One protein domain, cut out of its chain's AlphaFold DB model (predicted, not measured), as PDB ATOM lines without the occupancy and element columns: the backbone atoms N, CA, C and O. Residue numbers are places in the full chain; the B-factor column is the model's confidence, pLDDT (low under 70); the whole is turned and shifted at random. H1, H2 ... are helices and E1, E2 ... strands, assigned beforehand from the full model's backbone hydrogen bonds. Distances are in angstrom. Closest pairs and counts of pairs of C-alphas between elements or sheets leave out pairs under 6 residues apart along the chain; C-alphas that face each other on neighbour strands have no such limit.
ATOM      1  N   PRO A 268      14.479 -20.210  27.667       90.88
ATOM      2  CA  PRO A 268      15.187 -18.944  27.812       90.88
ATOM      3  C   PRO A 268      14.218 -17.825  28.234       90.88
ATOM      4  O   PRO A 268      13.042 -17.850  27.862       90.88
ATOM      5  N   ASP A 269      14.711 -16.821  28.960       88.62
ATOM      6  CA  ASP A 269      13.907 -15.660  29.351       88.62
ATOM      7  C   ASP A 269      13.607 -14.771  28.135       88.62
ATOM      8  O   ASP A 269      14.523 -14.254  27.491       88.62
ATOM      9  N   LYS A 270      12.321 -14.560  27.817       87.06
ATOM     10  CA  LYS A 270      11.882 -13.781  26.638       87.06
ATOM     11  C   LYS A 270      12.422 -12.342  26.653       87.06
ATOM     12  O   LYS A 270      12.868 -11.830  25.627       87.06
ATOM     13  N   PHE A 271      12.432 -11.727  27.836       85.94
ATOM     14  CA  PHE A 271      12.950 -10.384  28.092       85.94
ATOM     15  C   PHE A 271      13.856 -10.415  29.340       85.94
ATOM     16  O   PHE A 271      13.344 -10.265  30.451       85.94
ATOM     17  N   PRO A 272      15.175 -10.644  29.200       82.44
ATOM     18  CA  PRO A 272      16.079 -10.675  30.348       82.44
ATOM     19  C   PRO A 272      16.109  -9.342  31.110       82.44
ATOM     20  O   PRO A 272      16.136  -8.272  30.505       82.44
ATOM     21  N   SER A 273      16.107  -9.408  32.444       77.00
ATOM     22  CA  SER A 273      16.079  -8.235  33.339       77.00
ATOM     23  C   SER A 273      17.451  -7.605  33.602       77.00
ATOM     24  O   SER A 273      17.528  -6.482  34.094       77.00
ATOM     25  N   ARG A 274      18.530  -8.318  33.264       80.12
ATOM     26  CA  ARG A 274      19.924  -7.855  33.286       80.12
ATOM     27  C   ARG A 274      20.567  -8.089  31.924       80.12
ATOM     28  O   ARG A 274      20.034  -8.854  31.121       80.12
ATOM     29  N   GLU A 275      21.752  -7.527  31.699       75.38
ATOM     30  CA  GLU A 275      22.595  -8.005  30.604       75.38
ATOM     31  C   GLU A 275      22.951  -9.490  30.817       75.38
ATOM     32  O   GLU A 275      23.297  -9.942  31.918       75.38
ATOM     33  N   VAL A 276      22.826 -10.261  29.740       77.25
ATOM     34  CA  VAL A 276      23.083 -11.701  29.690       77.25
ATOM     35  C   VAL A 276      24.131 -11.942  28.618       77.25
ATOM     36  O   VAL A 276      24.036 -11.408  27.516       77.25
ATOM     37  N   THR A 277      25.144 -12.748  28.913       79.00
ATOM     38  CA  THR A 277      26.163 -13.100  27.920       79.00
ATOM     39  C   THR A 277      25.604 -14.080  26.886       79.00
ATOM     40  O   THR A 277      24.784 -14.947  27.197       79.00
ATOM     41  N   PHE A 278      26.113 -14.035  25.654       77.75
ATOM     42  CA  PHE A 278      25.752 -15.006  24.611       77.75
ATOM     43  C   PHE A 278      25.947 -16.474  25.068       77.75
ATOM     44  O   PHE A 278      25.145 -17.352  24.749       77.75
ATOM     45  N   ALA A 279      26.957 -16.740  25.904       80.75
ATOM     46  CA  ALA A 279      27.205 -18.060  26.489       80.75
ATOM     47  C   ALA A 279      26.192 -18.471  27.581       80.75
ATOM     48  O   ALA A 279      26.029 -19.662  27.845       80.75
ATOM     49  N   GLU A 280      25.515 -17.534  28.247       82.56
ATOM     50  CA  GLU A 280      24.356 -17.824  29.103       82.56
ATOM     51  C   GLU A 280      23.099 -18.072  28.262       82.56
ATOM     52  O   GLU A 280      22.420 -19.072  28.503       82.56
ATOM     53  N   VAL A 281      22.853 -17.258  27.222       82.69
ATOM     54  CA  VAL A 281      21.746 -17.463  26.265       82.69
ATOM     55  C   VAL A 281      21.771 -18.895  25.728       82.69
ATOM     56  O   VAL A 281      20.813 -19.635  25.951       82.69
ATOM     57  N   LEU A 282      22.896 -19.345  25.154       82.75
ATOM     58  CA  LEU A 282      23.028 -20.702  24.600       82.75
ATOM     59  C   LEU A 282      22.740 -21.836  25.609       82.75
ATOM     60  O   LEU A 282      22.309 -22.913  25.194       82.75
ATOM     61  N   ARG A 283      22.967 -21.612  26.914       86.31
ATOM     62  CA  ARG A 283      22.764 -22.598  28.000       86.31
ATOM     63  C   ARG A 283      21.382 -22.531  28.661       86.31
ATOM     64  O   ARG A 283      21.014 -23.467  29.372       86.31
ATOM     65  N   SER A 284      20.635 -21.448  28.449       89.00
ATOM     66  CA  SER A 284      19.319 -21.212  29.065       89.00
ATOM     67  C   SER A 284      18.188 -22.066  28.472       89.00
ATOM     68  O   SER A 284      17.142 -22.220  29.095       89.00
ATOM     69  N   CYS A 285      18.402 -22.676  27.302       92.19
ATOM     70  CA  CYS A 285      17.428 -23.542  26.649       92.19
ATOM     71  C   CYS A 285      17.755 -25.032  26.825       92.19
ATOM     72  O   CYS A 285      18.839 -25.487  26.451       92.19
ATOM     73  N   LYS A 286      16.797 -25.809  27.341       94.56
ATOM     74  CA  LYS A 286      16.864 -27.275  27.467       94.56
ATOM     75  C   LYS A 286      15.505 -27.884  27.142       94.56
ATOM     76  O   LYS A 286      14.472 -27.341  27.527       94.56
ATOM     77  N   ALA A 287      15.499 -29.031  26.471       95.94
ATOM     78  CA  ALA A 287      14.282 -29.770  26.159       95.94
ATOM     79  C   ALA A 287      14.465 -31.272  26.389       95.94
ATOM     80  O   ALA A 287      15.571 -31.797  26.254       95.94
ATOM     81  N   ALA A 288      13.363 -31.949  26.694       94.50
ATOM     82  CA  ALA A 288      13.265 -33.400  26.755       94.50
ATOM     83  C   ALA A 288      12.219 -33.907  25.746       94.50
ATOM     84  O   ALA A 288      11.480 -33.133  25.136       94.50
ATOM     85  N   GLY A 289      12.206 -35.218  25.521       92.75
ATOM     86  CA  GLY A 289      11.401 -35.890  24.502       92.75
ATOM     87  C   GLY A 289      12.075 -37.191  24.064       92.75
ATOM     88  O   GLY A 289      13.242 -37.424  24.386       92.75
ATOM     89  N   PHE A 290      11.354 -38.034  23.327       91.50
ATOM     90  CA  PHE A 290      11.915 -39.251  22.737       91.50
ATOM     91  C   PHE A 290      11.480 -39.379  21.267       91.50
ATOM     92  O   PHE A 290      10.279 -39.348  21.011       91.50
ATOM     93  N   PRO A 291      12.398 -39.542  20.298       93.69
ATOM     94  CA  PRO A 291      13.855 -39.497  20.422       93.69
ATOM     95  C   PRO A 291      14.359 -38.169  21.024       93.69
ATOM     96  O   PRO A 291      13.649 -37.161  20.923       93.69
ATOM     97  N   PRO A 292      15.549 -38.151  21.656       94.31
ATOM     98  CA  PRO A 292      16.085 -36.956  22.306       94.31
ATOM     99  C   PRO A 292      16.111 -35.744  21.360       94.31
ATOM    100  O   PRO A 292      16.621 -35.864  20.240       94.31
ATOM    101  N   PRO A 293      15.557 -34.586  21.766       96.19
ATOM    102  CA  PRO A 293      15.413 -33.444  20.877       96.19
ATOM    103  C   PRO A 293      16.761 -32.792  20.568       96.19
ATOM    104  O   PRO A 293      17.595 -32.568  21.448       96.19
ATOM    105  N   LYS A 294      16.957 -32.435  19.300       95.06
ATOM    106  CA  LYS A 294      18.108 -31.660  18.840       95.06
ATOM    107  C   LYS A 294      17.828 -30.183  19.097       95.06
ATOM    108  O   LYS A 294      16.873 -29.634  18.554       95.06
ATOM    109  N   ILE A 295      18.673 -29.554  19.909       92.81
ATOM    110  CA  ILE A 295      18.662 -28.104  20.116       92.81
ATOM    111  C   ILE A 295      19.411 -27.430  18.962       92.81
ATOM    112  O   ILE A 295      20.538 -27.810  18.637       92.81
ATOM    113  N   LYS A 296      18.795 -26.415  18.356       90.62
ATOM    114  CA  LYS A 296      19.425 -25.487  17.409       90.62
ATOM    115  C   LYS A 296      19.175 -24.052  17.854       90.62
ATOM    116  O   LYS A 296      18.099 -23.746  18.357       90.62
ATOM    117  N   TRP A 297      20.145 -23.177  17.602       89.56
ATOM    118  CA  TRP A 297      20.019 -21.739  17.820       89.56
ATOM    119  C   TRP A 297      20.056 -20.987  16.489       89.56
ATOM    120  O   TRP A 297      20.841 -21.316  15.597       89.56
ATOM    121  N   VAL A 298      19.179 -19.997  16.356       87.25
ATOM    122  CA  VAL A 298      18.980 -19.187  15.146       87.25
ATOM    123  C   VAL A 298      18.850 -17.724  15.566       87.25
ATOM    124  O   VAL A 298      18.172 -17.440  16.554       87.25
ATOM    125  N   LYS A 299      19.484 -16.801  14.837       87.06
ATOM    126  CA  LYS A 299      19.325 -15.357  15.044       87.06
ATOM    127  C   LYS A 299      18.291 -14.829  14.053       87.06
ATOM    128  O   LYS A 299      18.330 -15.186  12.876       87.06
ATOM    129  N   TYR A 300      17.401 -13.968  14.523       87.00
ATOM    130  CA  TYR A 300      16.423 -13.270  13.699       87.00
ATOM    131  C   TYR A 300      16.636 -11.756  13.749       87.00
ATOM    132  O   TYR A 300      16.980 -11.199  14.795       87.00
ATOM    133  N   VAL A 301      16.414 -11.102  12.607       86.69
ATOM    134  CA  VAL A 301      16.417  -9.638  12.465       86.69
ATOM    135  C   VAL A 301      15.084  -9.205  11.861       86.69
ATOM    136  O   VAL A 301      14.699  -9.686  10.797       86.69
ATOM    137  N   LEU A 302      14.355  -8.321  12.538       87.44
ATOM    138  CA  LEU A 302      13.025  -7.888  12.108       87.44
ATOM    139  C   LEU A 302      13.100  -6.829  11.013       87.44
ATOM    140  O   LEU A 302      13.789  -5.812  11.139       87.44
ATOM    141  N   LYS A 303      12.327  -7.054   9.953       84.19
ATOM    142  CA  LYS A 303      12.105  -6.103   8.865       84.19
ATOM    143  C   LYS A 303      10.902  -5.212   9.193       84.19
ATOM    144  O   LYS A 303      10.201  -5.405  10.186       84.19
ATOM    145  N   ALA A 304      10.674  -4.190   8.370       71.25
ATOM    146  CA  ALA A 304       9.461  -3.382   8.474       71.25
ATOM    147  C   ALA A 304       8.212  -4.263   8.243       71.25
ATOM    148  O   ALA A 304       8.261  -5.101   7.339       71.25
ATOM    149  N   PRO A 305       7.104  -4.077   8.995       67.00
ATOM    150  CA  PRO A 305       5.886  -4.861   8.811       67.00
ATOM    151  C   PRO A 305       5.400  -4.808   7.359       67.00
ATOM    152  O   PRO A 305       5.052  -3.745   6.843       67.00
ATOM    153  N   LYS A 306       5.374  -5.965   6.695       54.84
ATOM    154  CA  LYS A 306       4.803  -6.148   5.358       54.84
ATOM    155  C   LYS A 306       3.733  -7.232   5.419       54.84
ATOM    156  O   LYS A 306       3.955  -8.285   5.999       54.84
ATOM    157  N   HIS A 307       2.585  -6.944   4.804       50.50
ATOM    158  CA  HIS A 307       1.427  -7.835   4.655       50.50
ATOM    159  C   HIS A 307       0.894  -8.429   5.971       50.50
ATOM    160  O   HIS A 307       1.098  -9.592   6.310       50.50
ATOM    161  N   MET A 308       0.132  -7.599   6.681       52.09
ATOM    162  CA  MET A 308      -0.582  -7.964   7.901       52.09
ATOM    163  C   MET A 308      -1.680  -8.998   7.608       52.09
ATOM    164  O   MET A 308      -2.494  -8.810   6.701       52.09
ATOM    165  N   LYS A 309      -1.694 -10.095   8.369       53.72
ATOM    166  CA  LYS A 309      -2.680 -11.183   8.279       53.72
ATOM    167  C   LYS A 309      -3.281 -11.414   9.659       53.72
ATOM    168  O   LYS A 309      -2.563 -11.362  10.652       53.72
ATOM    169  N   ARG A 310      -4.582 -11.705   9.710       51.75
ATOM    170  CA  ARG A 310      -5.284 -12.039  10.956       51.75
ATOM    171  C   ARG A 310      -4.637 -13.268  11.601       51.75
ATOM    172  O   ARG A 310      -4.406 -14.262  10.910       51.75
ATOM    173  N   ASN A 311      -4.338 -13.205  12.897       49.59
ATOM    174  CA  ASN A 311      -3.649 -14.290  13.594       49.59
ATOM    175  C   ASN A 311      -4.593 -15.489  13.817       49.59
ATOM    176  O   ASN A 311      -5.406 -15.493  14.738       49.59
ATOM    177  N   ILE A 312      -4.501 -16.488  12.934       51.94
ATOM    178  CA  ILE A 312      -5.313 -17.722  12.951       51.94
ATOM    179  C   ILE A 312      -4.501 -18.917  13.512       51.94
ATOM    180  O   ILE A 312      -5.063 -19.951  13.866       51.94
ATOM    181  N   SER A 313      -3.174 -18.792  13.632       47.75
ATOM    182  CA  SER A 313      -2.252 -19.880  13.994       47.75
ATOM    183  C   SER A 313      -1.752 -19.772  15.440       47.75
ATOM    184  O   SER A 313      -0.711 -19.182  15.712       47.75
ATOM    185  N   ILE A 314      -2.475 -20.399  16.369       50.28
ATOM    186  CA  ILE A 314      -2.291 -20.274  17.832       50.28
ATOM    187  C   ILE A 314      -1.030 -21.009  18.375       50.28
ATOM    188  O   ILE A 314      -0.737 -20.961  19.565       50.28
ATOM    189  N   SER A 315      -0.250 -21.699  17.532       52.53
ATOM    190  CA  SER A 315       0.733 -22.711  17.970       52.53
ATOM    191  C   SER A 315       2.201 -22.272  18.110       52.53
ATOM    192  O   SER A 315       2.978 -23.033  18.687       52.53
ATOM    193  N   SER A 316       2.624 -21.107  17.600       62.16
ATOM    194  CA  SER A 316       4.025 -20.651  17.702       62.16
ATOM    195  C   SER A 316       4.170 -19.137  17.530       62.16
ATOM    196  O   SER A 316       3.566 -18.568  16.627       62.16
ATOM    197  N   GLU A 317       5.040 -18.500  18.327       75.56
ATOM    198  CA  GLU A 317       5.415 -17.085  18.133       75.56
ATOM    199  C   GLU A 317       6.219 -16.849  16.845       75.56
ATOM    200  O   GLU A 317       6.214 -15.747  16.305       75.56
ATOM    201  N   MET A 318       6.920 -17.870  16.348       82.38
ATOM    202  CA  MET A 318       7.715 -17.806  15.122       82.38
ATOM    203  C   MET A 318       7.188 -18.843  14.128       82.38
ATOM    204  O   MET A 318       7.239 -20.046  14.401       82.38
ATOM    205  N   ALA A 319       6.689 -18.386  12.983       77.19
ATOM    206  CA  ALA A 319       6.108 -19.228  11.939       77.19
ATOM    207  C   ALA A 319       6.808 -19.006  10.592       77.19
ATOM    208  O   ALA A 319       7.342 -17.931  10.333       77.19
ATOM    209  N   GLN A 320       6.785 -20.012   9.718       77.19
ATOM    210  CA  GLN A 320       7.239 -19.882   8.333       77.19
ATOM    211  C   GLN A 320       6.016 -19.849   7.411       77.19
ATOM    212  O   GLN A 320       5.176 -20.750   7.462       77.19
ATOM    213  N   THR A 321       5.910 -18.827   6.563       72.38
ATOM    214  CA  THR A 321       4.819 -18.678   5.590       72.38
ATOM    215  C   THR A 321       5.391 -18.543   4.185       72.38
ATOM    216  O   THR A 321       5.725 -17.446   3.741       72.38
ATOM    217  N   GLY A 322       5.514 -19.673   3.485       79.31
ATOM    218  CA  GLY A 322       6.273 -19.744   2.236       79.31
ATOM    219  C   GLY A 322       7.771 -19.652   2.524       79.31
ATOM    220  O   GLY A 322       8.303 -20.449   3.296       79.31
ATOM    221  N   GLU A 323       8.445 -18.676   1.923       79.06
ATOM    222  CA  GLU A 323       9.882 -18.433   2.125       79.06
ATOM    223  C   GLU A 323      10.171 -17.450   3.277       79.06
ATOM    224  O   GLU A 323      11.274 -17.450   3.824       79.06
ATOM    225  N   GLU A 324       9.185 -16.646   3.693       80.12
ATOM    226  CA  GLU A 324       9.348 -15.660   4.767       80.12
ATOM    227  C   GLU A 324       9.082 -16.252   6.160       80.12
ATOM    228  O   GLU A 324       8.173 -17.065   6.362       80.12
ATOM    229  N   TRP A 325       9.856 -15.789   7.145       84.12
ATOM    230  CA  TRP A 325       9.616 -16.035   8.567       84.12
ATOM    231  C   TRP A 325       8.826 -14.877   9.177       84.12
ATOM    232  O   TRP A 325       9.105 -13.713   8.894       84.12
ATOM    233  N   MET A 326       7.861 -15.204  10.031       84.25
ATOM    234  CA  MET A 326       6.948 -14.267  10.680       84.25
ATOM    235  C   MET A 326       7.049 -14.403  12.198       84.25
ATOM    236  O   MET A 326       6.762 -15.468  12.748       84.25
ATOM    237  N   LEU A 327       7.404 -13.309  12.872       86.62
ATOM    238  CA  LEU A 327       7.251 -13.158  14.315       86.62
ATOM    239  C   LEU A 327       5.852 -12.604  14.610       86.62
ATOM    240  O   LEU A 327       5.569 -11.446  14.303       86.62
ATOM    241  N   CYS A 328       5.005 -13.416  15.231       82.94
ATOM    242  CA  CYS A 328       3.696 -13.038  15.758       82.94
ATOM    243  C   CYS A 328       3.732 -13.200  17.291       82.94
ATOM    244  O   CYS A 328       3.574 -14.319  17.779       82.94
ATOM    245  N   PRO A 329       3.975 -12.136  18.081       80.81
ATOM    246  CA  PRO A 329       3.964 -12.227  19.542       80.81
ATOM    247  C   PRO A 329       2.611 -12.751  20.046       80.81
ATOM    248  O   PRO A 329       1.577 -12.280  19.576       80.81
ATOM    249  N   VAL A 330       2.589 -13.652  21.039       78.31
ATOM    250  CA  VAL A 330       1.328 -14.193  21.617       78.31
ATOM    251  C   VAL A 330       0.404 -13.086  22.156       78.31
ATOM    252  O   VAL A 330      -0.817 -13.225  22.171       78.31
ATOM    253  N   GLU A 331       0.986 -11.958  22.563       77.94
ATOM    254  CA  GLU A 331       0.289 -10.762  23.051       77.94
ATOM    255  C   GLU A 331      -0.386  -9.933  21.939       77.94
ATOM    256  O   GLU A 331      -1.120  -8.990  22.257       77.94
ATOM    257  N   SER A 332      -0.127 -10.237  20.657       81.75
ATOM    258  CA  SER A 332      -0.674  -9.508  19.511       81.75
ATOM    259  C   SER A 332      -1.763 -10.285  18.778       81.75
ATOM    260  O   SER A 332      -1.589 -11.424  18.334       81.75
ATOM    261  N   ARG A 333      -2.898  -9.610  18.603       79.06
ATOM    262  CA  ARG A 333      -4.009 -10.055  17.749       79.06
ATOM    263  C   ARG A 333      -3.954  -9.415  16.363       79.06
ATOM    264  O   ARG A 333      -4.527  -9.950  15.418       79.06
ATOM    265  N   THR A 334      -3.270  -8.279  16.263       78.44
ATOM    266  CA  THR A 334      -3.210  -7.442  15.066       78.44
ATOM    267  C   THR A 334      -1.935  -7.681  14.244       78.44
ATOM    268  O   THR A 334      -2.027  -7.975  13.054       78.44
ATOM    269  N   LEU A 335      -0.747  -7.532  14.841       80.88
ATOM    270  CA  LEU A 335       0.527  -7.363  14.134       80.88
ATOM    271  C   LEU A 335       1.406  -8.618  14.143       80.88
ATOM    272  O   LEU A 335       1.578  -9.288  15.159       80.88
ATOM    273  N   CYS A 336       2.070  -8.837  13.009       84.00
ATOM    274  CA  CYS A 336       3.233  -9.708  12.891       84.00
ATOM    275  C   CYS A 336       4.334  -8.993  12.091       84.00
ATOM    276  O   CYS A 336       4.048  -8.132  11.254       84.00
ATOM    277  N   TRP A 337       5.590  -9.371  12.323       86.44
ATOM    278  CA  TRP A 337       6.775  -8.794  11.688       86.44
ATOM    279  C   TRP A 337       7.456  -9.851  10.822       86.44
ATOM    280  O   TRP A 337       7.719 -10.956  11.298       86.44
ATOM    281  N   THR A 338       7.788  -9.510   9.578       86.44
ATOM    282  CA  THR A 338       8.681 -10.331   8.750       86.44
ATOM    283  C   THR A 338      10.088 -10.326   9.352       86.44
ATOM    284  O   THR A 338      10.579  -9.293   9.815       86.44
ATOM    285  N   ALA A 339      10.752 -11.479   9.356       86.50
ATOM    286  CA  ALA A 339      12.056 -11.679   9.978       86.50
ATOM    287  C   ALA A 339      13.057 -12.296   8.990       86.50
ATOM    288  O   ALA A 339      12.748 -13.258   8.288       86.50
ATOM    289  N   GLU A 340      14.280 -11.767   8.953       86.56
ATOM    290  CA  GLU A 340      15.405 -12.435   8.298       86.56
ATOM    291  C   GLU A 340      15.996 -13.500   9.223       86.56
ATOM    292  O   GLU A 340      16.142 -13.268  10.424       86.56
ATOM    293  N   ARG A 341      16.320 -14.669   8.662       86.25
ATOM    294  CA  ARG A 341      16.840 -15.826   9.393       86.25
ATOM    295  C   ARG A 341      18.345 -15.966   9.163       86.25
ATOM    296  O   ARG A 341      18.762 -16.311   8.061       86.25
ATOM    297  N   HIS A 342      19.140 -15.809  10.217       84.38
ATOM    298  CA  HIS A 342      20.593 -15.997  10.186       84.38
ATOM    299  C   HIS A 342      21.007 -17.207  11.040       84.38
ATOM    300  O   HIS A 342      20.507 -17.414  12.152       84.38
ATOM    301  N   GLU A 343      21.930 -18.026  10.534       80.62
ATOM    302  CA  GLU A 343      22.445 -19.177  11.284       80.62
ATOM    303  C   GLU A 343      23.540 -18.745  12.270       80.62
ATOM    304  O   GLU A 343      24.406 -17.932  11.953       80.62
ATOM    305  N   VAL A 344      23.490 -19.275  13.494       73.69
ATOM    306  CA  VAL A 344      24.358 -18.828  14.590       73.69
ATOM    307  C   VAL A 344      25.690 -19.573  14.550       73.69
ATOM    308  O   VAL A 344      25.785 -20.735  14.948       73.69
ATOM    309  N   ALA A 345      26.748 -18.886  14.116       63.12
ATOM    310  CA  ALA A 345      28.117 -19.389  14.184       63.12
ATOM    311  C   ALA A 345      28.616 -19.412  15.645       63.12
ATOM    312  O   ALA A 345      29.188 -18.440  16.147       63.12
ATOM    313  N   ILE A 346      28.406 -20.551  16.318       57.41
ATOM    314  CA  ILE A 346      28.696 -20.795  17.749       57.41
ATOM    315  C   ILE A 346      30.132 -20.389  18.152       57.41
ATOM    316  O   ILE A 346      30.368 -20.026  19.300       57.41
ATOM    317  N   SER A 347      31.085 -20.403  17.215       52.31
ATOM    318  CA  SER A 347      32.501 -20.077  17.434       52.31
ATOM    319  C   SER A 347      32.894 -18.597  17.284       52.31
ATOM    320  O   SER A 347      34.060 -18.285  17.519       52.31
ATOM    321  N   LYS A 348      31.990 -17.686  16.880       51.72
ATOM    322  CA  LYS A 348      32.333 -16.259  16.642       51.72
ATOM    323  C   LYS A 348      31.344 -15.210  17.180       51.72
ATOM    324  O   LYS A 348      31.726 -14.052  17.293       51.72
ATOM    325  N   ALA A 349      30.110 -15.572  17.530       54.62
ATOM    326  CA  ALA A 349      29.030 -14.614  17.823       54.62
ATOM    327  C   ALA A 349      29.055 -13.979  19.242       54.62
ATOM    328  O   ALA A 349      28.019 -13.850  19.890       54.62
ATOM    329  N   THR A 350      30.220 -13.587  19.770       51.62
ATOM    330  CA  THR A 350      30.375 -13.187  21.189       51.62
ATOM    331  C   THR A 350      29.845 -11.795  21.567       51.62
ATOM    332  O   THR A 350      29.768 -11.508  22.760       51.62
ATOM    333  N   GLN A 351      29.483 -10.933  20.607       56.06
ATOM    334  CA  GLN A 351      29.070  -9.535  20.862       56.06
ATOM    335  C   GLN A 351      27.822  -9.074  20.081       56.06
ATOM    336  O   GLN A 351      27.528  -7.883  20.021       56.06
ATOM    337  N   GLU A 352      27.067  -9.987  19.465       65.31
ATOM    338  CA  GLU A 352      25.930  -9.605  18.620       65.31
ATOM    339  C   GLU A 352      24.601  -9.512  19.381       65.31
ATOM    340  O   GLU A 352      23.978 -10.529  19.689       65.31
ATOM    341  N   SER A 353      24.097  -8.290  19.570       74.75
ATOM    342  CA  SER A 353      22.691  -8.070  19.931       74.75
ATOM    343  C   SER A 353      21.744  -8.627  18.846       74.75
ATOM    344  O   SER A 353      22.064  -8.612  17.648       74.75
ATOM    345  N   GLY A 354      20.570  -9.122  19.247       82.44
ATOM    346  CA  GLY A 354      19.609  -9.767  18.349       82.44
ATOM    347  C   GLY A 354      18.473 -10.503  19.053       82.44
ATOM    348  O   GLY A 354      18.530 -10.776  20.253       82.44
ATOM    349  N   ILE A 355      17.475 -10.904  18.263       87.50
ATOM    350  CA  ILE A 355      16.479 -11.893  18.677       87.50
ATOM    351  C   ILE A 355      17.087 -13.272  18.445       87.50
ATOM    352  O   ILE A 355      17.444 -13.610  17.316       87.50
ATOM    353  N   PHE A 356      17.181 -14.083  19.492       88.88
ATOM    354  CA  PHE A 356      17.666 -15.454  19.402       88.88
ATOM    355  C   PHE A 356      16.523 -16.433  19.652       88.88
ATOM    356  O   PHE A 356      15.782 -16.327  20.627       88.88
ATOM    357  N   ALA A 357      16.386 -17.398  18.751       90.50
ATOM    358  CA  ALA A 357      15.428 -18.483  18.852       90.50
ATOM    359  C   ALA A 357      16.153 -19.785  19.186       90.50
ATOM    360  O   ALA A 357      17.047 -20.212  18.450       90.50
ATOM    361  N   CYS A 358      15.724 -20.433  20.264       91.56
ATOM    362  CA  CYS A 358      16.016 -21.831  20.512       91.56
ATOM    363  C   CYS A 358      14.932 -22.694  19.862       91.56
ATOM    364  O   CYS A 358      13.753 -22.567  20.195       91.56
ATOM    365  N   THR A 359      15.333 -23.604  18.981       91.69
ATOM    366  CA  THR A 359      14.458 -24.614  18.382       91.69
ATOM    367  C   THR A 359      14.828 -25.985  18.940       91.69
ATOM    368  O   THR A 359      15.973 -26.415  18.798       91.69
ATOM    369  N   ALA A 360      13.866 -26.686  19.536       94.62
ATOM    370  CA  ALA A 360      14.016 -28.063  19.999       94.62
ATOM    371  C   ALA A 360      13.172 -28.993  19.120       94.62
ATOM    372  O   ALA A 360      11.944 -28.897  19.147       94.62
ATOM    373  N   SER A 361      13.805 -29.886  18.349       94.56
ATOM    374  CA  SER A 361      13.106 -30.750  17.381       94.56
ATOM    375  C   SER A 361      13.504 -32.228  17.432       94.56
ATOM    376  O   SER A 361      14.659 -32.577  17.683       94.56
ATOM    377  N   ASN A 362      12.539 -33.112  17.171       94.81
ATOM    378  CA  ASN A 362      12.753 -34.536  16.889       94.81
ATOM    379  C   ASN A 362      11.869 -34.978  15.703       94.81
ATOM    380  O   ASN A 362      11.364 -34.134  14.964       94.81
ATOM    381  N   ASP A 363      11.715 -36.282  15.469       92.81
ATOM    382  CA  ASP A 363      10.942 -36.817  14.338       92.81
ATOM    383  C   ASP A 363       9.412 -36.733  14.514       92.81
ATOM    384  O   ASP A 363       8.685 -37.009  13.564       92.81
ATOM    385  N   LEU A 364       8.916 -36.328  15.692       91.19
ATOM    386  CA  LEU A 364       7.492 -36.078  15.942       91.19
ATOM    387  C   LEU A 364       7.082 -34.600  15.859       91.19
ATOM    388  O   LEU A 364       5.884 -34.314  15.847       91.19
ATOM    389  N   GLY A 365       8.028 -33.656  15.885       89.94
ATOM    390  CA  GLY A 365       7.700 -32.230  15.915       89.94
ATOM    391  C   GLY A 365       8.833 -31.319  16.385       89.94
ATOM    392  O   GLY A 365       9.978 -31.736  16.568       89.94
ATOM    393  N   SER A 366       8.493 -30.043  16.576       89.38
ATOM    394  CA  SER A 366       9.428 -28.981  16.946       89.38
ATOM    395  C   SER A 366       8.741 -27.934  17.821       89.38
ATOM    396  O   SER A 366       7.640 -27.501  17.492       89.38
ATOM    397  N   GLN A 367       9.410 -27.476  18.881       89.06
ATOM    398  CA  GLN A 367       9.021 -26.280  19.639       89.06
ATOM    399  C   GLN A 367      10.066 -25.172  19.458       89.06
ATOM    400  O   GLN A 367      11.248 -25.454  19.238       89.06
ATOM    401  N   ILE A 368       9.633 -23.914  19.553       89.00
ATOM    402  CA  ILE A 368      10.486 -22.721  19.473       89.00
ATOM    403  C   ILE A 368      10.287 -21.886  20.745       89.00
ATOM    404  O   ILE A 368       9.166 -21.763  21.236       89.00
ATOM    405  N   ALA A 369      11.369 -21.321  21.278       90.56
ATOM    406  CA  ALA A 369      11.346 -20.313  22.334       90.56
ATOM    407  C   ALA A 369      12.270 -19.147  21.956       90.56
ATOM    408  O   ALA A 369      13.360 -19.371  21.428       90.56
ATOM    409  N   LEU A 370      11.827 -17.914  22.207       90.12
ATOM    410  CA  LEU A 370      12.512 -16.685  21.803       90.12
ATOM    411  C   LEU A 370      13.109 -15.957  23.012       90.12
ATOM    412  O   LEU A 370      12.553 -16.014  24.107       90.12
ATOM    413  N   THR A 371      14.214 -15.245  22.803       89.06
ATOM    414  CA  THR A 371      14.855 -14.383  23.804       89.06
ATOM    415  C   THR A 371      15.580 -13.212  23.141       89.06
ATOM    416  O   THR A 371      16.099 -13.337  22.028       89.06
ATOM    417  N   ASN A 372      15.598 -12.061  23.812       85.75
ATOM    418  CA  ASN A 372      16.375 -10.895  23.403       85.75
ATOM    419  C   ASN A 372      17.781 -10.938  24.007       85.75
ATOM    420  O   ASN A 372      17.927 -10.965  25.227       85.75
ATOM    421  N   LEU A 373      18.803 -10.815  23.161       80.31
ATOM    422  CA  LEU A 373      20.144 -10.426  23.584       80.31
ATOM    423  C   LEU A 373      20.352  -8.953  23.222       80.31
ATOM    424  O   LEU A 373      20.357  -8.591  22.046       80.31
ATOM    425  N   VAL A 374      20.525  -8.104  24.232       70.50
ATOM    426  CA  VAL A 374      20.854  -6.684  24.067       70.50
ATOM    427  C   VAL A 374      22.141  -6.417  24.830       70.50
ATOM    428  O   VAL A 374      22.241  -6.763  26.002       70.50
TER     429      VAL A 374
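AT A GLANCE: This is residues 268 to 374 of the 766 residues of the protein "Down syndrome cell adhesion" of Echinococcus multilocularis (UniProt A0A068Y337). One strongly twisted sheet of six strands is curled and folded back on itself: the small hairpin E3 and E4 partly faces the long strands E2, E6 and E7, with E5 as the hinge. A short helix, H1, packs on the long-stranded leaf. The 107 printed residues have one named helix, then seven named strands; the sheet's order is E3 - E4 - E5 - E2 - E6 - E7, antiparallel, and the class is mostly strand. The whole is compact, with a radius of gyration of the C-alphas of 14.2 A and spans of 36 by 34 by 26 A.

HOW THE PARTS SIT: From Pro 268, read on to H1 at residues 278 to 284, E1 at 286 to 290, E2 at 294 to 302, E3 at 318 to 321, E4 at 324 to 327, E5 at 337 to 343, E6 at 354 to 362 and E7 at 365 to 373. H1 is on the sheet, its height over the sheet 8.1 A, and only just over E6, with 3 of its C-alphas falling there. In H1, 2 of 3 O i to N i+4 pairs are within hydrogen-bond range. E1 pairs with no named strand. E3, E4 and E5 form a meander, each strand the antiparallel neighbour of the one before; E2 to E5 form a Greek key, the first strand beside the fourth. Within hydrogen-bond range look for N 319 and O 326 between E3 and E4, 2.9 A; N 339 and O 325 between E4 and E5, 2.8 A; N 340 and O 301 between E5 and E2, 2.8 A; N 296 and O 359 between E2 and E6, 2.9 A; and N 358 and O 369 in the hairpin E6 and E7, 2.8 A.

IN THESE COORDINATES: Find C-alpha 278 at (25.752, -15.006, 24.611), where H1 begins. E2 runs 25.2 A, E5 18.8 A, E6 25.7 A and E7 26.3 A, ending at C-alpha 373, (20.144, -10.426, 23.584).

THE WHOLE: The printed part has no cut. The link from E2 to E3, residues 303 to 317, is long. Expect low confidence, pLDDT under 70, at residues 305 to 316 and 345 to 352.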